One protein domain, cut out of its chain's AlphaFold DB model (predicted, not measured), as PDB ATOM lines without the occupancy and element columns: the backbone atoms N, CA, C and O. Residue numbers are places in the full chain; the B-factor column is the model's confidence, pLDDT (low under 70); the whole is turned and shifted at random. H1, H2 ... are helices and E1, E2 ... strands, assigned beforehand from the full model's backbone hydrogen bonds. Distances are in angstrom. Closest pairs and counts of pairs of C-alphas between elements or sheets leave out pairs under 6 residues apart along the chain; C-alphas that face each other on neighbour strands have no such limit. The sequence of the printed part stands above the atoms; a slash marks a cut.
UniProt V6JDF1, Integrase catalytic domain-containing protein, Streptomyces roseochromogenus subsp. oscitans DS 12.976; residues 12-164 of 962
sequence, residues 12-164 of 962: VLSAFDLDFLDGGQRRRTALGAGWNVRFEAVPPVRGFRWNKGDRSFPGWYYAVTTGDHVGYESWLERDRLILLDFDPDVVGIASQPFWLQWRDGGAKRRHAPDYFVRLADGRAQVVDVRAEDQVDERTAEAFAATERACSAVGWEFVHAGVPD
ATOM      1  N   VAL A  12      13.349 -31.524 -15.481       71.88
ATOM      2  CA  VAL A  12      13.260 -30.258 -16.211       71.88
ATOM      3  C   VAL A  12      11.823 -29.965 -16.657       71.88
ATOM      4  O   VAL A  12      11.367 -28.832 -16.516       71.88
ATOM      5  N   LEU A  13      11.054 -30.973 -17.083       74.62
ATOM      6  CA  LEU A  13       9.663 -30.798 -17.536       74.62
ATOM      7  C   LEU A  13       8.706 -30.340 -16.425       74.62
ATOM      8  O   LEU A  13       7.653 -29.769 -16.716       74.62
ATOM      9  N   SER A  14       9.078 -30.582 -15.165       80.12
ATOM     10  CA  SER A  14       8.356 -30.128 -13.968       80.12
ATOM     11  C   SER A  14       8.968 -28.887 -13.305       80.12
ATOM     12  O   SER A  14       8.354 -28.297 -12.419       80.12
ATOM     13  N   ALA A  15      10.175 -28.482 -13.720       85.62
ATOM     14  CA  ALA A  15      10.897 -27.342 -13.152       85.62
ATOM     15  C   ALA A  15      10.429 -25.987 -13.711       85.62
ATOM     16  O   ALA A  15      10.699 -24.943 -13.105       85.62
ATOM     17  N   PHE A  16       9.734 -26.012 -14.850       92.31
ATOM     18  CA  PHE A  16       9.223 -24.839 -15.546       92.31
ATOM     19  C   PHE A  16       7.694 -24.847 -15.615       92.31
ATOM     20  O   PHE A  16       7.088 -25.864 -15.951       92.31
ATOM     21  N   ASP A  17       7.088 -23.685 -15.380       93.25
ATOM     22  CA  ASP A  17       5.663 -23.438 -15.609       93.25
ATOM     23  C   ASP A  17       5.468 -22.461 -16.775       93.25
ATOM     24  O   ASP A  17       6.177 -21.456 -16.889       93.25
ATOM     25  N   LEU A  18       4.449 -22.726 -17.591       94.62
ATOM     26  CA  LEU A  18       3.933 -21.836 -18.624       94.62
ATOM     27  C   LEU A  18       2.654 -21.166 -18.117       94.62
ATOM     28  O   LEU A  18       1.726 -21.832 -17.660       94.62
ATOM     29  N   ASP A  19       2.594 -19.841 -18.208       94.69
ATOM     30  CA  ASP A  19       1.431 -19.028 -17.837       94.69
ATOM     31  C   ASP A  19       1.031 -18.162 -19.039       94.69
ATOM     32  O   ASP A  19       1.829 -17.343 -19.487       94.69
ATOM     33  N   PHE A  20      -0.161 -18.387 -19.596       94.31
ATOM     34  CA  PHE A  20      -0.601 -17.850 -20.890       94.31
ATOM     35  C   PHE A  20      -2.112 -17.593 -20.931       94.31
ATOM     36  O   PHE A  20      -2.840 -17.916 -19.992       94.31
ATOM     37  N   LEU A  21      -2.590 -16.980 -22.015       89.81
ATOM     38  CA  LEU A  21      -4.008 -16.694 -22.233       89.81
ATOM     39  C   LEU A  21      -4.612 -17.695 -23.224       89.81
ATOM     40  O   LEU A  21      -4.154 -17.809 -24.350       89.81
ATOM     41  N   ASP A  22      -5.676 -18.381 -22.829       85.50
ATOM     42  CA  ASP A  22      -6.408 -19.324 -23.675       85.50
ATOM     43  C   ASP A  22      -7.896 -18.971 -23.663       85.50
ATOM     44  O   ASP A  22      -8.516 -18.892 -22.599       85.50
ATOM     45  N   GLY A  23      -8.461 -18.651 -24.831       77.75
ATOM     46  CA  GLY A  23      -9.833 -18.141 -24.935       77.75
ATOM     47  C   GLY A  23     -10.091 -16.889 -24.079       77.75
ATOM     48  O   GLY A  23     -11.196 -16.695 -23.577       77.75
ATOM     49  N   GLY A  24      -9.060 -16.069 -23.841       77.38
ATOM     50  CA  GLY A  24      -9.118 -14.894 -22.962       77.38
ATOM     51  C   GLY A  24      -9.020 -15.196 -21.459       77.38
ATOM     52  O   GLY A  24      -8.983 -14.261 -20.658       77.38
ATOM     53  N   GLN A  25      -8.935 -16.466 -21.059       86.12
ATOM     54  CA  GLN A  25      -8.715 -16.870 -19.671       86.12
ATOM     55  C   GLN A  25      -7.241 -17.171 -19.421       86.12
ATOM     56  O   GLN A  25      -6.575 -17.829 -20.214       86.12
ATOM     57  N   ARG A  26      -6.725 -16.721 -18.279       91.44
ATOM     58  CA  ARG A  26      -5.344 -16.996 -17.888       91.44
ATOM     59  C   ARG A  26      -5.214 -18.430 -17.380       91.44
ATOM     60  O   ARG A  26      -5.875 -18.798 -16.412       91.44
ATOM     61  N   ARG A  27      -4.351 -19.221 -18.014       92.81
ATOM     62  CA  ARG A  27      -4.036 -20.605 -17.648       92.81
ATOM     63  C   ARG A  27      -2.585 -20.711 -17.211       92.81
ATOM     64  O   ARG A  27      -1.719 -20.032 -17.750       92.81
ATOM     65  N   ARG A  28      -2.329 -21.581 -16.236       93.19
ATOM     66  CA  ARG A  28      -0.984 -21.943 -15.785       93.19
ATOM     67  C   ARG A  28      -0.855 -23.456 -15.753       93.19
ATOM     68  O   ARG A  28      -1.714 -24.117 -15.178       93.19
ATOM     69  N   THR A  29       0.211 -23.980 -16.338       92.75
ATOM     70  CA  THR A  29       0.482 -25.418 -16.402       92.75
ATOM     71  C   THR A  29       1.984 -25.681 -16.403       92.75
ATOM     72  O   THR A  29       2.755 -24.818 -16.821       92.75
ATOM     73  N   ALA A  30       2.398 -26.867 -15.961       91.19
ATOM     74  CA  ALA A  30       3.787 -27.296 -16.078       91.19
ATOM     75  C   ALA A  30       4.176 -27.441 -17.558       91.19
ATOM     76  O   ALA A  30       3.352 -27.848 -18.384       91.19
ATOM     77  N   LEU A  31       5.436 -27.161 -17.890       90.00
ATOM     78  CA  LEU A  31       5.961 -27.237 -19.255       90.00
ATOM     79  C   LEU A  31       5.663 -28.596 -19.913       90.00
ATOM     80  O   LEU A  31       5.119 -28.636 -21.015       90.00
ATOM     81  N   GLY A  32       5.903 -29.703 -19.202       86.75
ATOM     82  CA  GLY A  32       5.629 -31.058 -19.700       86.75
ATOM     83  C   GLY A  32       4.162 -31.348 -20.048       86.75
ATOM     84  O   GLY A  32       3.901 -32.247 -20.843       86.75
ATOM     85  N   ALA A  33       3.211 -30.577 -19.511       86.56
ATOM     86  CA  ALA A  33       1.781 -30.713 -19.798       86.56
ATOM     87  C   ALA A  33       1.229 -29.615 -20.731       86.56
ATOM     88  O   ALA A  33       0.101 -29.735 -21.198       86.56
ATOM     89  N   GLY A  34       1.983 -28.534 -20.965       85.69
ATOM     90  CA  GLY A  34       1.537 -27.368 -21.740       85.69
ATOM     91  C   GLY A  34       2.242 -27.148 -23.076       85.69
ATOM     92  O   GLY A  34       1.832 -26.272 -23.829       85.69
ATOM     93  N   TRP A  35       3.297 -27.902 -23.385       87.19
ATOM     94  CA  TRP A  35       4.119 -27.686 -24.583       87.19
ATOM     95  C   TRP A  35       3.382 -27.932 -25.913       87.19
ATOM     96  O   TRP A  35       3.802 -27.447 -26.956       87.19
ATOM     97  N   ASN A  36       2.279 -28.678 -25.913       86.81
ATOM     98  CA  ASN A  36       1.498 -28.968 -27.120       86.81
ATOM     99  C   ASN A  36       0.438 -27.896 -27.439       86.81
ATOM    100  O   ASN A  36      -0.315 -28.042 -28.403       86.81
ATOM    101  N   VAL A  37       0.353 -26.829 -26.639       89.94
ATOM    102  CA  VAL A  37      -0.520 -25.685 -26.922       89.94
ATOM    103  C   VAL A  37      -0.061 -24.994 -28.206       89.94
ATOM    104  O   VAL A  37       1.132 -24.833 -28.467       89.94
ATOM    105  N   ARG A  38      -1.029 -24.545 -29.010       90.81
ATOM    106  CA  ARG A  38      -0.788 -23.751 -30.221       90.81
ATOM    107  C   ARG A  38      -0.445 -22.309 -29.862       90.81
ATOM    108  O   ARG A  38      -1.260 -21.407 -30.039       90.81
ATOM    109  N   PHE A  39       0.748 -22.100 -29.312       92.50
ATOM    110  CA  PHE A  39       1.207 -20.782 -28.873       92.50
ATOM    111  C   PHE A  39       1.248 -19.749 -30.000       92.50
ATOM    112  O   PHE A  39       1.091 -18.565 -29.721       92.50
ATOM    113  N   GLU A  40       1.345 -20.176 -31.263       91.06
ATOM    114  CA  GLU A  40       1.219 -19.286 -32.421       91.06
ATOM    115  C   GLU A  40      -0.168 -18.614 -32.566       91.06
ATOM    116  O   GLU A  40      -0.300 -17.656 -33.317       91.06
ATOM    117  N   ALA A  41      -1.195 -19.088 -31.850       86.38
ATOM    118  CA  ALA A  41      -2.554 -18.531 -31.848       86.38
ATOM    119  C   ALA A  41      -2.938 -17.858 -30.514       86.38
ATOM    120  O   ALA A  41      -4.084 -17.444 -30.320       86.38
ATOM    121  N   VAL A  42      -2.000 -17.780 -29.568       88.06
ATOM    122  CA  VAL A  42      -2.229 -17.237 -28.225       88.06
ATOM    123  C   VAL A  42      -1.993 -15.720 -28.233       88.06
ATOM    124  O   VAL A  42      -0.987 -15.265 -28.779       88.06
ATOM    125  N   PRO A  43      -2.879 -14.904 -27.625       86.12
ATOM    126  CA  PRO A  43      -2.651 -13.468 -27.533       86.12
ATOM    127  C   PRO A  43      -1.526 -13.147 -26.531       86.12
ATOM    128  O   PRO A  43      -1.267 -13.941 -25.622       86.12
ATOM    129  N   PRO A  44      -0.910 -11.953 -26.616       88.75
ATOM    130  CA  PRO A  44       0.179 -11.565 -25.726       88.75
ATOM    131  C   PRO A  44      -0.199 -11.686 -24.246       88.75
ATOM    132  O   PRO A  44      -1.212 -11.145 -23.794       88.75
ATOM    133  N   VAL A  45       0.648 -12.349 -23.461       88.50
ATOM    134  CA  VAL A  45       0.421 -12.607 -22.029       88.50
ATOM    135  C   VAL A  45       0.453 -11.332 -21.174       88.50
ATOM    136  O   VAL A  45      -0.016 -11.303 -20.030       88.50
ATOM    137  N   ARG A  46       1.038 -10.258 -21.708       85.19
ATOM    138  CA  ARG A  46       1.089  -8.934 -21.089       85.19
ATOM    139  C   ARG A  46       0.749  -7.864 -22.117       85.19
ATOM    140  O   ARG A  46       1.005  -8.019 -23.302       85.19
ATOM    141  N   GLY A  47       0.194  -6.753 -21.640       71.50
ATOM    142  CA  GLY A  47       0.071  -5.558 -22.468       71.50
ATOM    143  C   GLY A  47       1.442  -4.934 -22.727       71.50
ATOM    144  O   GLY A  47       2.276  -4.878 -21.815       71.50
ATOM    145  N   PHE A  48       1.635  -4.434 -23.943       70.81
ATOM    146  CA  PHE A  48       2.794  -3.626 -24.317       70.81
ATOM    147  C   PHE A  48       2.895  -2.380 -23.426       70.81
ATOM    148  O   PHE A  48       1.880  -1.855 -22.949       70.81
ATOM    149  N   ARG A  49       4.117  -1.925 -23.137       61.59
ATOM    150  CA  ARG A  49       4.357  -0.745 -22.290       61.59
ATOM    151  C   ARG A  49       4.833   0.440 -23.125       61.59
ATOM    152  O   ARG A  49       5.711   0.306 -23.962       61.59
ATOM    153  N   TRP A  50       4.281   1.617 -22.835       61.81
ATOM    154  CA  TRP A  50       4.659   2.896 -23.444       61.81
ATOM    155  C   TRP A  50       5.088   3.862 -22.333       61.81
ATOM    156  O   TRP A  50       4.264   4.654 -21.851       61.81
ATOM    157  N   ASN A  51       6.335   3.770 -21.852       53.69
ATOM    158  CA  ASN A  51       6.802   4.659 -20.782       53.69
ATOM    159  C   ASN A  51       7.327   5.991 -21.342       53.69
ATOM    160  O   ASN A  51       7.763   6.099 -22.487       53.69
ATOM    161  N   LYS A  52       7.259   7.041 -20.516       47.09
ATOM    162  CA  LYS A  52       7.791   8.369 -20.849       47.09
ATOM    163  C   LYS A  52       9.324   8.304 -20.816       47.09
ATOM    164  O   LYS A  52       9.879   8.026 -19.761       47.09
ATOM    165  N   GLY A  53       9.984   8.612 -21.934       46.56
ATOM    166  CA  GLY A  53      11.451   8.691 -22.022       46.56
ATOM    167  C   GLY A  53      12.163   7.426 -22.515       46.56
ATOM    168  O   GLY A  53      13.380   7.471 -22.683       46.56
ATOM    169  N   ASP A  54      11.435   6.339 -22.790       54.44
ATOM    170  CA  ASP A  54      12.023   5.134 -23.385       54.44
ATOM    171  C   ASP A  54      12.477   5.394 -24.833       54.44
ATOM    172  O   ASP A  54      11.886   6.199 -25.556       54.44
ATOM    173  N   ARG A  55      13.551   4.712 -25.257       53.41
ATOM    174  CA  ARG A  55      14.062   4.732 -26.645       53.41
ATOM    175  C   ARG A  55      13.442   3.637 -27.525       53.41
ATOM    176  O   ARG A  55      13.757   3.573 -28.711       53.41
ATOM    177  N   SER A  56      12.642   2.749 -26.938       59.72
ATOM    178  CA  SER A  56      12.052   1.571 -27.572       59.72
ATOM    179  C   SER A  56      10.708   1.930 -28.214       59.72
ATOM    180  O   SER A  56       9.875   2.558 -27.568       59.72
ATOM    181  N   PHE A  57      10.505   1.562 -29.484       68.19
ATOM    182  CA  PHE A  57       9.343   1.944 -30.290       68.19
ATOM    183  C   PHE A  57       8.330   0.805 -30.384       68.19
ATOM    184  O   PHE A  57       8.461  -0.022 -31.278       68.19
ATOM    185  N   PRO A  58       7.313   0.764 -29.509       78.75
ATOM    186  CA  PRO A  58       6.280  -0.249 -29.597       78.75
ATOM    187  C   PRO A  58       5.278   0.027 -30.718       78.75
ATOM    188  O   PRO A  58       4.814   1.157 -30.899       78.75
ATOM    189  N   GLY A  59       4.871  -1.027 -31.412       86.44
ATOM    190  CA  GLY A  59       3.899  -0.966 -32.494       86.44
ATOM    191  C   GLY A  59       3.329  -2.336 -32.831       86.44
ATOM    192  O   GLY A  59       3.557  -3.319 -32.125       86.44
ATOM    193  N   TRP A  60       2.545  -2.370 -33.899       88.69
ATOM    194  CA  TRP A  60       1.879  -3.555 -34.417       88.69
ATOM    195  C   TRP A  60       2.225  -3.700 -35.892       88.69
ATOM    196  O   TRP A  60       1.839  -2.858 -36.701       88.69
ATOM    197  N   TYR A  61       2.957  -4.756 -36.221       92.62
ATOM    198  CA  TYR A  61       3.344  -5.108 -37.582       92.62
ATOM    199  C   TYR A  61       2.327  -6.096 -38.149       92.62
ATOM    200  O   TYR A  61       2.042  -7.106 -37.508       92.62
ATOM    201  N   TYR A  62       1.745  -5.805 -39.308       93.38
ATOM    202  CA  TYR A  62       0.890  -6.753 -40.011       93.38
ATOM    203  C   TYR A  62       1.772  -7.795 -40.706       93.38
ATOM    204  O   TYR A  62       2.425  -7.486 -41.710       93.38
ATOM    205  N   ALA A  63       1.782  -9.012 -40.161       94.31
ATOM    206  CA  ALA A  63       2.518 -10.140 -40.714       94.31
ATOM    207  C   ALA A  63       1.615 -10.926 -41.672       94.31
ATOM    208  O   ALA A  63       0.557 -11.429 -41.278       94.31
ATOM    209  N   VAL A  64       2.030 -11.055 -42.932       92.94
ATOM    210  CA  VAL A  64       1.264 -11.804 -43.947       92.94
ATOM    211  C   VAL A  64       1.225 -13.293 -43.612       92.94
ATOM    212  O   VAL A  64       0.221 -13.953 -43.875       92.94
ATOM    213  N   THR A  65       2.272 -13.796 -42.961       92.75
ATOM    214  CA  THR A  65       2.370 -15.174 -42.472       92.75
ATOM    215  C   THR A  65       1.228 -15.537 -41.526       92.75
ATOM    216  O   THR A  65       0.699 -16.644 -41.590       92.75
ATOM    217  N   THR A  66       0.815 -14.611 -40.654       89.75
ATOM    218  CA  THR A  66      -0.265 -14.848 -39.681       89.75
ATOM    219  C   THR A  66      -1.614 -14.292 -40.135       89.75
ATOM    220  O   THR A  66      -2.650 -14.694 -39.600       89.75
ATOM    221  N   GLY A  67      -1.628 -13.366 -41.101       88.56
ATOM    222  CA  GLY A  67      -2.827 -12.622 -41.501       88.56
ATOM    223  C   GLY A  67      -3.357 -11.705 -40.390       88.56
ATOM    224  O   GLY A  67      -4.568 -11.447 -40.305       88.56
ATOM    225  N   ASP A  68      -2.476 -11.270 -39.484       88.50
ATOM    226  CA  ASP A  68      -2.812 -10.465 -38.312       88.50
ATOM    227  C   ASP A  68      -1.642  -9.583 -37.855       88.50
ATOM    228  O   ASP A  68      -0.500  -9.702 -38.302       88.50
ATOM    229  N   HIS A  69      -1.933  -8.687 -36.915       90.19
ATOM    230  CA  HIS A  69      -0.939  -7.855 -36.262       90.19
ATOM    231  C   HIS A  69      -0.159  -8.615 -35.187       90.19
ATOM    232  O   HIS A  69      -0.732  -9.125 -34.224       90.19
ATOM    233  N   VAL A  70       1.167  -8.571 -35.286       92.06
ATOM    234  CA  VAL A  70       2.111  -9.035 -34.266       92.06
ATOM    235  C   VAL A  70       2.770  -7.820 -33.614       92.06
ATOM    236  O   VAL A  70       3.218  -6.894 -34.294       92.06
ATOM    237  N   GLY A  71       2.786  -7.776 -32.282       90.31
ATOM    238  CA  GLY A  71       3.332  -6.632 -31.558       90.31
ATOM    239  C   GLY A  71       4.856  -6.674 -31.436       90.31
ATOM    240  O   GLY A  71       5.458  -7.743 -31.355       90.31
ATOM    241  N   TYR A  72       5.473  -5.501 -31.386       90.12
ATOM    242  CA  TYR A  72       6.890  -5.303 -31.069       90.12
ATOM    243  C   TYR A  72       7.023  -4.179 -30.035       90.12
ATOM    244  O   TYR A  72       6.165  -3.299 -29.984       90.12
ATOM    245  N   GLU A  73       8.067  -4.200 -29.203       85.25
ATOM    246  CA  GLU A  73       8.434  -3.143 -28.249       85.25
ATOM    247  C   GLU A  73       9.638  -2.311 -28.729       85.25
ATOM    248  O   GLU A  73       9.815  -1.181 -28.268       85.25
ATOM    249  N   SER A  74      10.425  -2.802 -29.694       84.00
ATOM    250  CA  SER A  74      11.618  -2.125 -30.222       84.00
ATOM    251  C   SER A  74      11.756  -2.190 -31.752       84.00
ATOM    252  O   SER A  74      11.135  -3.006 -32.429       84.00
ATOM    253  N   TRP A  75      12.605  -1.325 -32.329       83.19
ATOM    254  CA  TRP A  75      12.905  -1.380 -33.770       83.19
ATOM    255  C   TRP A  75      13.602  -2.672 -34.179       83.19
ATOM    256  O   TRP A  75      13.348  -3.174 -35.268       83.19
ATOM    257  N   LEU A  76      14.456  -3.202 -33.302       87.62
ATOM    258  CA  LEU A  76      15.147  -4.459 -33.550       87.62
ATOM    259  C   LEU A  76      14.158  -5.632 -33.568       87.62
ATOM    260  O   LEU A  76      14.251  -6.509 -34.418       87.62
ATOM    261  N   GLU A  77      13.157  -5.606 -32.688       91.81
ATOM    262  CA  GLU A  77      12.031  -6.541 -32.720       91.81
ATOM    263  C   GLU A  77      11.210  -6.421 -34.012       91.81
ATOM    264  O   GLU A  77      10.906  -7.437 -34.630       91.81
ATOM    265  N   ARG A  78      10.920  -5.199 -34.488       91.25
ATOM    266  CA  ARG A  78      10.259  -5.007 -35.794       91.25
ATOM    267  C   ARG A  78      11.087  -5.586 -36.943       91.25
ATOM    268  O   ARG A  78      10.544  -6.260 -37.808       91.25
ATOM    269  N   ASP A  79      12.391  -5.328 -36.959       92.81
ATOM    270  CA  ASP A  79      13.297  -5.890 -37.965       92.81
ATOM    271  C   ASP A  79      13.307  -7.420 -37.916       92.81
ATOM    272  O   ASP A  79      13.282  -8.078 -38.958       92.81
ATOM    273  N   ARG A  80      13.261  -7.998 -36.709       95.75
ATOM    274  CA  ARG A  80      13.118  -9.441 -36.541       95.75
ATOM    275  C   ARG A  80      11.785  -9.950 -37.086       95.75
ATOM    276  O   ARG A  80      11.788 -10.995 -37.726       95.75
ATOM    277  N   LEU A  81      10.680  -9.232 -36.887       96.31
ATOM    278  CA  LEU A  81       9.387  -9.591 -37.480       96.31
ATOM    279  C   LEU A  81       9.422  -9.571 -39.007       96.31
ATOM    280  O   LEU A  81       8.925 -10.510 -39.614       96.31
ATOM    281  N   ILE A  82      10.058  -8.571 -39.624       96.62
ATOM    282  CA  ILE A  82      10.233  -8.520 -41.086       96.62
ATOM    283  C   ILE A  82      11.020  -9.743 -41.578       96.62
ATOM    284  O   ILE A  82      10.646 -10.349 -42.575       96.62
ATOM    285  N   LEU A  83      12.088 -10.130 -40.872       97.62
ATOM    286  CA  LEU A  83      12.865 -11.330 -41.205       97.62
ATOM    287  C   LEU A  83      12.042 -12.617 -41.068       97.62
ATOM    288  O   LEU A  83      12.164 -13.499 -41.909       97.62
ATOM    289  N   LEU A  84      11.226 -12.725 -40.016       97.69
ATOM    290  CA  LEU A  84      10.362 -13.885 -39.791       97.69
ATOM    291  C   LEU A  84       9.230 -13.970 -40.822       97.69
ATOM    292  O   LEU A  84       8.882 -15.068 -41.221       97.69
ATOM    293  N   ASP A  85       8.671 -12.838 -41.255       97.50
ATOM    294  CA  ASP A  85       7.598 -12.794 -42.261       97.50
ATOM    295  C   ASP A  85       8.116 -13.004 -43.697       97.50
ATOM    296  O   ASP A  85       7.350 -13.345 -44.596       97.50
ATOM    297  N   PHE A  86       9.417 -12.789 -43.919       97.50
ATOM    298  CA  PHE A  86      10.108 -13.080 -45.178       97.50
ATOM    299  C   PHE A  86      10.503 -14.562 -45.313       97.50
ATOM    300  O   PHE A  86      10.671 -15.054 -46.426       97.50
ATOM    301  N   ASP A  87      10.686 -15.274 -44.198       95.94
ATOM    302  CA  ASP A  87      11.143 -16.664 -44.199       95.94
ATOM    303  C   ASP A  87       9.992 -17.626 -44.566       95.94
ATOM    304  O   ASP A  87       9.045 -17.771 -43.789       95.94
ATOM    305  N   PRO A  88      10.051 -18.323 -45.719       93.19
ATOM    306  CA  PRO A  88       8.971 -19.202 -46.166       93.19
ATOM    307  C   PRO A  88       8.780 -20.443 -45.281       93.19
ATOM    308  O   PRO A  88       7.733 -21.086 -45.367       93.19
ATOM    309  N   ASP A  89       9.767 -20.796 -44.448       95.75
ATOM    310  CA  ASP A  89       9.636 -21.901 -43.498       95.75
ATOM    311  C   ASP A  89       8.845 -21.491 -42.247       95.75
ATOM    312  O   ASP A  89       8.445 -22.359 -41.471       95.75
ATOM    313  N   VAL A  90       8.582 -20.199 -42.029       97.25
ATOM    314  CA  VAL A  90       7.784 -19.705 -40.902       97.25
ATOM    315  C   VAL A  90       6.301 -19.695 -41.277       97.25
ATOM    316  O   VAL A  90       5.892 -19.118 -42.275       97.25
ATOM    317  N   VAL A  91       5.463 -20.333 -40.453       96.31
ATOM    318  CA  VAL A  91       4.007 -20.463 -40.685       96.31
ATOM    319  C   VAL A  91       3.154 -19.925 -39.536       96.31
ATOM    320  O   VAL A  91       1.927 -19.991 -39.574       96.31
ATOM    321  N   GLY A  92       3.781 -19.412 -38.478       95.44
ATOM    322  CA  GLY A  92       3.079 -18.804 -37.355       95.44
ATOM    323  C   GLY A  92       4.018 -18.000 -36.472       95.44
ATOM    324  O   GLY A  92       5.141 -18.426 -36.213       95.44
ATOM    325  N   ILE A  93       3.552 -16.842 -36.006       97.12
ATOM    326  CA  ILE A  93       4.321 -15.910 -35.179       97.12
ATOM    327  C   ILE A  93       3.391 -15.354 -34.098       97.12
ATOM    328  O   ILE A  93       2.333 -14.814 -34.408       97.12
ATOM    329  N   ALA A  94       3.791 -15.444 -32.832       95.06
ATOM    330  CA  ALA A  94       3.071 -14.828 -31.721       95.06
ATOM    331  C   ALA A  94       4.020 -14.002 -30.852       95.06
ATOM    332  O   ALA A  94       5.066 -14.491 -30.432       95.06
ATOM    333  N   SER A  95       3.642 -12.754 -30.561       94.69
ATOM    334  CA  SER A  95       4.397 -11.861 -29.676       94.69
ATOM    335  C   SER A  95       4.070 -12.130 -28.209       94.69
ATOM    336  O   SER A  95       2.897 -12.096 -27.832       94.69
ATOM    337  N   GLN A  96       5.092 -12.314 -27.374       93.62
ATOM    338  CA  GLN A  96       4.976 -12.499 -25.921       93.62
ATOM    339  C   GLN A  96       3.922 -13.549 -25.522       93.62
ATOM    340  O   GLN A  96       2.997 -13.250 -24.761       93.62
ATOM    341  N   PRO A  97       4.042 -14.785 -26.032       94.25
ATOM    342  CA  PRO A  97       2.994 -15.814 -25.981       94.25
ATOM    343  C   PRO A  97       2.698 -16.328 -24.562       94.25
ATOM    344  O   PRO A  97       1.581 -16.747 -24.264       94.25
ATOM    345  N   PHE A  98       3.691 -16.325 -23.668       95.44
ATOM    346  CA  PHE A  98       3.578 -16.866 -22.314       95.44
ATOM    347  C   PHE A  98       4.640 -16.281 -21.380       95.44
ATOM    348  O   PHE A  98       5.677 -15.783 -21.811       95.44
ATOM    349  N   TRP A  99       4.396 -16.378 -20.073       95.31
ATOM    350  CA  TRP A  99       5.444 -16.283 -19.061       95.31
ATOM    351  C   TRP A  99       6.027 -17.672 -18.812       95.31
ATOM    352  O   TRP A  99       5.303 -18.559 -18.361       95.31
ATOM    353  N   LEU A 100       7.331 -17.824 -19.019       94.88
ATOM    354  CA  LEU A 100       8.114 -18.951 -18.531       94.88
ATOM    355  C   LEU A 100       8.538 -18.661 -17.090       94.88
ATOM    356  O   LEU A 100       9.169 -17.636 -16.823       94.88
ATOM    357  N   GLN A 101       8.175 -19.524 -16.144       94.19
ATOM    358  CA  GLN A 101       8.478 -19.351 -14.720       94.19
ATOM    359  C   GLN A 101       9.311 -20.519 -14.210       94.19
ATOM    360  O   GLN A 101       9.036 -21.663 -14.550       94.19
ATOM    361  N   TRP A 102      10.303 -20.231 -13.371       92.94
ATOM    362  CA  TRP A 102      11.145 -21.249 -12.742       92.94
ATOM    363  C   TRP A 102      11.624 -20.796 -11.366       92.94
ATOM    364  O   TRP A 102      11.417 -19.650 -10.940       92.94
ATOM    365  N   ARG A 103      12.263 -21.717 -10.645       87.31
ATOM    366  CA  ARG A 103      12.944 -21.432  -9.384       87.31
ATOM    367  C   ARG A 103      14.446 -21.519  -9.580       87.31
ATOM    368  O   ARG A 103      14.931 -22.469 -10.181       87.31
ATOM    369  N   ASP A 104      15.152 -20.548  -9.025       80.31
ATOM    370  CA  ASP A 104      16.608 -20.488  -9.030       80.31
ATOM    371  C   ASP A 104      17.092 -20.105  -7.626       80.31
ATOM    372  O   ASP A 104      16.653 -19.093  -7.077       80.31
ATOM    373  N   GLY A 105      17.870 -20.980  -6.982       73.12
ATOM    374  CA  GLY A 105      18.313 -20.796  -5.590       73.12
ATOM    375  C   GLY A 105      17.187 -20.535  -4.571       73.12
ATOM    376  O   GLY A 105      17.404 -19.869  -3.566       73.12
ATOM    377  N   GLY A 106      15.955 -20.989  -4.843       73.00
ATOM    378  CA  GLY A 106      14.761 -20.714  -4.026       73.00
ATOM    379  C   GLY A 106      13.972 -19.451  -4.415       73.00
ATOM    380  O   GLY A 106      12.791 -19.345  -4.064       73.00
ATOM    381  N   ALA A 107      14.549 -18.541  -5.207       82.19
ATOM    382  CA  ALA A 107      13.871 -17.358  -5.731       82.19
ATOM    383  C   ALA A 107      12.990 -17.702  -6.945       82.19
ATOM    384  O   ALA A 107      13.378 -18.471  -7.823       82.19
ATOM    385  N   LYS A 108      11.790 -17.112  -7.019       87.19
ATOM    386  CA  LYS A 108      10.911 -17.237  -8.193       87.19
ATOM    387  C   LYS A 108      11.382 -16.282  -9.292       87.19
ATOM    388  O   LYS A 108      11.406 -15.067  -9.084       87.19
ATOM    389  N   ARG A 109      11.712 -16.822 -10.462       90.56
ATOM    390  CA  ARG A 109      12.063 -16.072 -11.672       90.56
ATOM    391  C   ARG A 109      10.959 -16.230 -12.717       90.56
ATOM    392  O   ARG A 109      10.206 -17.204 -12.699       90.56
ATOM    393  N   ARG A 110      10.837 -15.239 -13.599       91.19
ATOM    394  CA  ARG A 110       9.961 -15.310 -14.769       91.19
ATOM    395  C   ARG A 110      10.540 -14.516 -15.925       91.19
ATOM    396  O   ARG A 110      11.112 -13.451 -15.696       91.19
ATOM    397  N   HIS A 111      10.301 -15.002 -17.130       92.44
ATOM    398  CA  HIS A 111      10.685 -14.379 -18.388       92.44
ATOM    399  C   HIS A 111       9.532 -14.505 -19.382       92.44
ATOM    400  O   HIS A 111       8.816 -15.503 -19.356       92.44
ATOM    401  N   ALA A 112       9.302 -13.483 -20.197       92.88
ATOM    402  CA  ALA A 112       8.352 -13.550 -21.302       92.88
ATOM    403  C   ALA A 112       9.176 -13.410 -22.581       92.88
ATOM    404  O   ALA A 112       9.697 -12.315 -22.786       92.88
ATOM    405  N   PRO A 113       9.314 -14.480 -23.384       94.44
ATOM    406  CA  PRO A 113      10.025 -14.402 -24.652       94.44
ATOM    407  C   PRO A 113       9.375 -13.399 -25.596       94.44
ATOM    408  O   PRO A 113       8.150 -13.246 -25.563       94.44
ATOM    409  N   ASP A 114      10.158 -12.757 -26.457       94.62
ATOM    410  CA  ASP A 114       9.617 -11.779 -27.404       94.62
ATOM    411  C   ASP A 114       8.702 -12.439 -28.441       94.62
ATOM    412  O   ASP A 114       7.586 -11.957 -28.653       94.62
ATOM    413  N   TYR A 115       9.111 -13.581 -29.010       97.19
ATOM    414  CA  TYR A 115       8.315 -14.313 -29.997       97.19
ATOM    415  C   TYR A 115       8.303 -15.826 -29.794       97.19
ATOM    416  O   TYR A 115       9.282 -16.437 -29.370       97.19
ATOM    417  N   PHE A 116       7.193 -16.445 -30.187       97.38
ATOM    418  CA  PHE A 116       7.127 -17.862 -30.530       97.38
ATOM    419  C   PHE A 116       6.852 -18.008 -32.016       97.38
ATOM    420  O   PHE A 116       5.980 -17.330 -32.561       97.38
ATOM    421  N   VAL A 117       7.602 -18.898 -32.650       98.06
ATOM    422  CA  VAL A 117       7.600 -19.116 -34.091       98.06
ATOM    423  C   VAL A 117       7.280 -20.578 -34.362       98.06
ATOM    424  O   VAL A 117       7.910 -21.473 -33.797       98.06
ATOM    425  N   ARG A 118       6.305 -20.824 -35.234       96.88
ATOM    426  CA  ARG A 118       5.990 -22.152 -35.759       96.88
ATOM    427  C   ARG A 118       6.614 -22.297 -37.139       96.88
ATOM    428  O   ARG A 118       6.364 -21.458 -38.000       96.88
ATOM    429  N   LEU A 119       7.372 -23.370 -37.344       96.31
ATOM    430  CA  LEU A 119       7.942 -23.720 -38.643       96.31
ATOM    431  C   LEU A 119       7.023 -24.671 -39.422       96.31
ATOM    432  O   LEU A 119       6.221 -25.400 -38.830       96.31
ATOM    433  N   ALA A 120       7.156 -24.681 -40.748       94.38
ATOM    434  CA  ALA A 120       6.356 -25.478 -41.675       94.38
ATOM    435  C   ALA A 120       6.478 -26.992 -41.429       94.38
ATOM    436  O   ALA A 120       5.531 -27.741 -41.661       94.38
ATOM    437  N   ASP A 121       7.620 -27.444 -40.906       93.19
ATOM    438  CA  ASP A 121       7.854 -28.840 -40.517       93.19
ATOM    439  C   ASP A 121       7.296 -29.205 -39.125       93.19
ATOM    440  O   ASP A 121       7.476 -30.325 -38.647       93.19
ATOM    441  N   GLY A 122       6.605 -28.269 -38.468       90.25
ATOM    442  CA  GLY A 122       5.978 -28.444 -37.163       90.25
ATOM    443  C   GLY A 122       6.877 -28.112 -35.972       90.25
ATOM    444  O   GLY A 122       6.356 -27.982 -34.856       90.25
ATOM    445  N   ARG A 123       8.190 -27.910 -36.163       92.44
ATOM    446  CA  ARG A 123       9.090 -27.463 -35.085       92.44
ATOM    447  C   ARG A 123       8.697 -26.072 -34.583       92.44
ATOM    448  O   ARG A 123       8.035 -25.299 -35.275       92.44
ATOM    449  N   ALA A 124       9.092 -25.763 -33.352       94.56
ATOM    450  CA  ALA A 124       8.873 -24.454 -32.746       94.56
ATOM    451  C   ALA A 124      10.191 -23.805 -32.347       94.56
ATOM    452  O   ALA A 124      11.107 -24.487 -31.878       94.56
ATOM    453  N   GLN A 125      10.241 -22.483 -32.484       97.12
ATOM    454  CA  GLN A 125      11.321 -21.658 -31.970       97.12
ATOM    455  C   GLN A 125      10.783 -20.641 -30.965       97.12
ATOM    456  O   GLN A 125       9.729 -20.038 -31.171       97.12
ATOM    457  N   VAL A 126      11.528 -20.428 -29.889       97.38
ATOM    458  CA  VAL A 126      11.327 -19.331 -28.941       97.38
ATOM    459  C   VAL A 126      12.430 -18.314 -29.185       97.38
ATOM    460  O   VAL A 126      13.610 -18.656 -29.119       97.38
ATOM    461  N   VAL A 127      12.047 -17.081 -29.501       97.25
ATOM    462  CA  VAL A 127      12.970 -16.029 -29.929       97.25
ATOM    463  C   VAL A 127      12.970 -14.898 -28.911       97.25
ATOM    464  O   VAL A 127      11.913 -14.371 -28.569       97.25
ATOM    465  N   ASP A 128      14.163 -14.494 -28.491       95.69
ATOM    466  CA  ASP A 128      14.396 -13.264 -27.736       95.69
ATOM    467  C   ASP A 128      15.309 -12.337 -28.541       95.69
ATOM    468  O   ASP A 128      16.333 -12.762 -29.086       95.69
ATOM    469  N   VAL A 129      14.931 -11.065 -28.635       91.56
ATOM    470  CA  VAL A 129      15.569 -10.078 -29.502       91.56
ATOM    471  C   VAL A 129      16.351  -9.082 -28.659       91.56
ATOM    472  O   VAL A 129      15.796  -8.314 -27.872       91.56
ATOM    473  N   ARG A 130      17.675  -9.074 -28.818       88.25
ATOM    474  CA  ARG A 130      18.539  -8.166 -28.062       88.25
ATOM    475  C   ARG A 130      19.890  -7.983 -28.729       88.25
ATOM    476  O   ARG A 130      20.534  -8.967 -29.079       88.25
ATOM    477  N   ALA A 131      20.338  -6.735 -28.843       85.81
ATOM    478  CA  ALA A 131      21.689  -6.435 -29.307       85.81
ATOM    479  C   ALA A 131      22.737  -7.013 -28.342       85.81
ATOM    480  O   ALA A 131      22.519  -7.053 -27.129       85.81
ATOM    481  N   GLU A 132      23.867  -7.464 -28.877       82.81
ATOM    482  CA  GLU A 132      24.915  -8.166 -28.133       82.81
ATOM    483  C   GLU A 132      25.488  -7.312 -26.992       82.81
ATOM    484  O   GLU A 132      25.769  -7.821 -25.911       82.81
ATOM    485  N   ASP A 133      25.595  -5.999 -27.203       79.31
ATOM    486  CA  ASP A 133      26.070  -5.020 -26.221       79.31
ATOM    487  C   ASP A 133      25.045  -4.698 -25.114       79.31
ATOM    488  O   ASP A 133      25.371  -4.000 -24.152       79.31
ATOM    489  N   GLN A 134      23.817  -5.213 -25.225       79.25
ATOM    490  CA  GLN A 134      22.725  -5.034 -24.259       79.25
ATOM    491  C   GLN A 134      22.430  -6.298 -23.439       79.25
ATOM    492  O   GLN A 134      21.509  -6.296 -22.616       79.25
ATOM    493  N   VAL A 135      23.176  -7.386 -23.652       84.50
ATOM    494  CA  VAL A 135      23.029  -8.621 -22.875       84.50
ATOM    495  C   VAL A 135      23.837  -8.499 -21.582       84.50
ATOM    496  O   VAL A 135      25.050  -8.695 -21.564       84.50
ATOM    497  N   ASP A 136      23.155  -8.164 -20.485       85.75
ATOM    498  CA  ASP A 136      23.727  -8.230 -19.138       85.75
ATOM    499  C   ASP A 136      23.702  -9.666 -18.573       85.75
ATOM    500  O   ASP A 136      23.065 -10.568 -19.123       85.75
ATOM    501  N   GLU A 137      24.393  -9.887 -17.451       85.25
ATOM    502  CA  GLU A 137      24.504 -11.204 -16.800       85.25
ATOM    503  C   GLU A 137      23.128 -11.809 -16.483       85.25
ATOM    504  O   GLU A 137      22.857 -12.971 -16.781       85.25
ATOM    505  N   ARG A 138      22.203 -10.986 -15.982       83.19
ATOM    506  CA  ARG A 138      20.834 -11.404 -15.664       83.19
ATOM    507  C   ARG A 138      20.047 -11.838 -16.904       83.19
ATOM    508  O   ARG A 138      19.222 -12.748 -16.827       83.19
ATOM    509  N   THR A 139      20.253 -11.165 -18.030       85.06
ATOM    510  CA  THR A 139      19.640 -11.530 -19.308       85.06
ATOM    511  C   THR A 139      20.224 -12.842 -19.822       85.06
ATOM    512  O   THR A 139      19.463 -13.719 -20.227       85.06
ATOM    513  N   ALA A 140      21.545 -13.015 -19.745       86.81
ATOM    514  CA  ALA A 140      22.209 -14.255 -20.136       86.81
ATOM    515  C   ALA A 140      21.715 -15.459 -19.309       86.81
ATOM    516  O   ALA A 140      21.426 -16.516 -19.870       86.81
ATOM    517  N   GLU A 141      21.528 -15.292 -17.994       86.75
ATOM    518  CA  GLU A 141      20.926 -16.312 -17.123       86.75
ATOM    519  C   GLU A 141      19.500 -16.684 -17.552       86.75
ATOM    520  O   GLU A 141      19.140 -17.866 -17.581       86.75
ATOM    521  N   ALA A 142      18.679 -15.684 -17.892       87.06
ATOM    522  CA  ALA A 142      17.319 -15.905 -18.372       87.06
ATOM    523  C   ALA A 142      17.312 -16.653 -19.713       87.06
ATOM    524  O   ALA A 142      16.563 -17.617 -19.854       87.06
ATOM    525  N   PHE A 143      18.178 -16.278 -20.658       91.81
ATOM    526  CA  PHE A 143      18.326 -16.961 -21.947       91.81
ATOM    527  C   PHE A 143      18.767 -18.415 -21.775       91.81
ATOM    528  O   PHE A 143      18.147 -19.309 -22.343       91.81
ATOM    529  N   ALA A 144      19.745 -18.681 -20.906       90.56
ATOM    530  CA  ALA A 144      20.170 -20.045 -20.600       90.56
ATOM    531  C   ALA A 144      19.043 -20.880 -19.963       90.56
ATOM    532  O   ALA A 144      18.930 -22.080 -20.215       90.56
ATOM    533  N   ALA A 145      18.194 -20.276 -19.122       90.75
ATOM    534  CA  ALA A 145      17.022 -20.955 -18.570       90.75
ATOM    535  C   ALA A 145      15.969 -21.256 -19.650       90.75
ATOM    536  O   ALA A 145      15.447 -22.372 -19.688       90.75
ATOM    537  N   THR A 146      15.701 -20.301 -20.544       92.88
ATOM    538  CA  THR A 146      14.790 -20.475 -21.683       92.88
ATOM    539  C   THR A 146      15.288 -21.558 -22.640       92.88
ATOM    540  O   THR A 146      14.503 -22.422 -23.024       92.88
ATOM    541  N   GLU A 147      16.582 -21.590 -22.965       94.38
ATOM    542  CA  GLU A 147      17.189 -22.614 -23.823       94.38
ATOM    543  C   GLU A 147      17.039 -24.025 -23.239       94.38
ATOM    544  O   GLU A 147      16.649 -24.956 -23.950       94.38
ATOM    545  N   ARG A 148      17.272 -24.183 -21.927       92.62
ATOM    546  CA  ARG A 148      17.044 -25.461 -21.230       92.62
ATOM    547  C   ARG A 148      15.581 -25.893 -21.292       92.62
ATOM    548  O   ARG A 148      15.311 -27.060 -21.561       92.62
ATOM    549  N   ALA A 149      14.650 -24.967 -21.054       92.25
ATOM    550  CA  ALA A 149      13.219 -25.248 -21.137       92.25
ATOM    551  C   ALA A 149      12.811 -25.671 -22.558       92.25
ATOM    552  O   ALA A 149      12.143 -26.686 -22.725       92.25
ATOM    553  N   CYS A 150      13.259 -24.940 -23.582       93.56
ATOM    554  CA  CYS A 150      12.958 -25.246 -24.979       93.56
ATOM    555  C   CYS A 150      13.488 -26.629 -25.378       93.56
ATOM    556  O   CYS A 150      12.734 -27.455 -25.892       93.56
ATOM    557  N   SER A 151      14.751 -26.917 -25.049       92.25
ATOM    558  CA  SER A 151      15.401 -28.189 -25.385       92.25
ATOM    559  C   SER A 151      14.673 -29.400 -24.787       92.25
ATOM    560  O   SER A 151      14.572 -30.435 -25.442       92.25
ATOM    561  N   ALA A 152      14.112 -29.267 -23.579       90.06
ATOM    562  CA  ALA A 152      13.387 -30.346 -22.901       90.06
ATOM    563  C   ALA A 152      12.092 -30.772 -23.619       90.06
ATOM    564  O   ALA A 152      11.633 -31.897 -23.445       90.06
ATOM    565  N   VAL A 153      11.503 -29.888 -24.431       91.00
ATOM    566  CA  VAL A 153      10.265 -30.149 -25.190       91.00
ATOM    567  C   VAL A 153      10.488 -30.174 -26.705       91.00
ATOM    568  O   VAL A 153       9.531 -30.143 -27.476       91.00
ATOM    569  N   GLY A 154      11.750 -30.238 -27.143       89.50
ATOM    570  CA  GLY A 154      12.118 -30.287 -28.560       89.50
ATOM    571  C   GLY A 154      11.925 -28.966 -29.314       89.50
ATOM    572  O   GLY A 154      11.840 -28.974 -30.541       89.50
ATOM    573  N   TRP A 155      11.834 -27.839 -28.606       94.94
ATOM    574  CA  TRP A 155      11.839 -26.502 -29.198       94.94
ATOM    575  C   TRP A 155      13.268 -25.965 -29.318       94.94
ATOM    576  O   TRP A 155      14.147 -26.315 -28.530       94.94
ATOM    577  N   GLU A 156      13.492 -25.064 -30.270       96.44
ATOM    578  CA  GLU A 156      14.758 -24.343 -30.421       96.44
ATOM    579  C   GLU A 156      14.670 -22.966 -29.751       96.44
ATOM    580  O   GLU A 156      13.669 -22.265 -29.880       96.44
ATOM    581  N   PHE A 157      15.718 -22.558 -29.037       96.62
ATOM    582  CA  PHE A 157      15.843 -21.191 -28.542       96.62
ATOM    583  C   PHE A 157      16.757 -20.380 -29.464       96.62
ATOM    584  O   PHE A 157      17.839 -20.841 -29.829       96.62
ATOM    585  N   VAL A 158      16.327 -19.171 -29.826       96.06
ATOM    586  CA  VAL A 158      17.067 -18.266 -30.708       96.06
ATOM    587  C   VAL A 158      17.221 -16.909 -30.028       96.06
ATOM    588  O   VAL A 158      16.261 -16.156 -29.884       96.06
ATOM    589  N   HIS A 159      18.456 -16.556 -29.681       94.12
ATOM    590  CA  HIS A 159      18.815 -15.171 -29.385       94.12
ATOM    591  C   HIS A 159      19.108 -14.447 -30.707       94.12
ATOM    592  O   HIS A 159      20.046 -14.802 -31.421       94.12
ATOM    593  N   ALA A 160      18.282 -13.459 -31.050       92.88
ATOM    594  CA  ALA A 160      18.427 -12.655 -32.259       92.88
ATOM    595  C   ALA A 160      19.086 -11.299 -31.947       92.88
ATOM    596  O   ALA A 160      18.513 -10.467 -31.241       92.88
ATOM    597  N   GLY A 161      20.287 -11.096 -32.493       89.75
ATOM    598  CA  GLY A 161      21.047  -9.846 -32.425       89.75
ATOM    599  C   GLY A 161      20.710  -8.850 -33.536       89.75
ATOM    600  O   GLY A 161      19.675  -8.959 -34.200       89.75
ATOM    601  N   VAL A 162      21.593  -7.869 -33.747       90.38
ATOM    602  CA  VAL A 162      21.428  -6.862 -34.811       90.38
ATOM    603  C   VAL A 162      21.641  -7.514 -36.184       90.38
ATOM    604  O   VAL A 162      22.715  -8.071 -36.420       90.38
ATOM    605  N   PRO A 163      20.657  -7.469 -37.107       90.38
ATOM    606  CA  PRO A 163      20.814  -8.066 -38.428       90.38
ATOM    607  C   PRO A 163      21.820  -7.287 -39.282       90.38
ATOM    608  O   PRO A 163      22.096  -6.112 -39.028       90.38
ATOM    609  N   ASP A 164      22.329  -7.936 -40.333       92.88
ATOM    610  CA  ASP A 164      23.186  -7.272 -41.314       92.88
ATOM    611  C   ASP A 164      22.491  -6.007 -41.875       92.88
ATOM    612  O   ASP A 164      21.350  -6.095 -42.350       92.88
TER     613      ASP A 164
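This is residues 12 to 164 of the 962 residues of the protein "Integrase catalytic domain-containing protein" of Streptomyces roseochromogenus subsp. oscitans DS 12.976 (UniProt V6JDF1). Two strongly twisted four-stranded sheets share one long helix, H4, which runs across the strands of E2 E1 E6 E7 and along those of E5 E8 E9 E10. H3 covers the other face of the second sheet, with the hairpin E3 E4 beside it, while the short helices H1 and H2 sit on the first sheet near the last residues of H4. The 153 printed residues hold named elements in the order H1 E1 E2 H2 E3 E4 H3 E5 E6 E7 E8 E9 H4 E10, of mixed class, helices and strands. The first sheet is antiparallel in the order E2 E1 E6 E7, the second mixed in the order E5 E8 E9 E10. The whole is compact and rounded, with a radius of gyration of the C-alphas of 14.9 A and spans of 37 by 34 by 30 A.

In the first sheet stand E2, residues 25 to 30, E1, residues 16 to 22, 18.5 A long, E6, residues 98 to 104, 19.0 A, and E7, residues 107 to 111. The second has E5, residues 90 to 95, E8, residues 115 to 119, E9, residues 124 to 129, 16.2 A, and E10, residues 156 to 160, ending at C-alpha (18.427, -12.655, -32.259). E3 is residues 59 to 63 and E4 residues 68 to 72. H4, residues 137 to 152, is 23.0 A long, and H3, residues 75 to 86, 16.6 A. H1, residues 12 to 15, begins at C-alpha (13.260, -30.258, -16.211); H2 is residues 31 to 34.

N 20 and O 27 join E1 to E2 within hydrogen-bond range at 2.9 A, N 19 and O 99 join E1 to E6 at 3.0 A, and N 102 and O 109 join E6 to E7 at 3.1 A. H4 is on this sheet in two layers, a helix on one face, at a height of 9.4 A and 77 degrees to E1 on the local plane. H1 and H2 are on the same face of this sheet as H4, over none of its strands; H4 touches H1 with its residues 148 to 152 alone, the closest C-alphas being those of Leu 13 and Ala 152, 6.5 A apart. E5 runs on into E6 at 69 degrees. In the second sheet N 94 and O 116 are 2.9 A apart, N 117 and O 125 2.8 A, and N 128 and O 158 3.0 A. E9, H4 and E10 form a strand-helix-strand unit, parallel neighbours with a helix between, its crossover right-handed. H3 and H4 are on opposite faces, three layers, at heights of 8.4 A and 8.7 A. In the hairpin E3 and E4, N 61 and O 70 are 2.9 A apart; the closest C-alphas of E3 and H3 are Ala 63 and Asp 85, 5.9 A. Every O i to N i+4 pair is within range in H3 and H4; H1 and H2 are too short for one.

The C-alphas of Val 64 and Gly 106, the two farthest apart, are 43.1 A apart. The printed part has no cut. The link from H2 to E3, residues 35 to 58, is long, and residues 49 to 57 have pLDDT under 70.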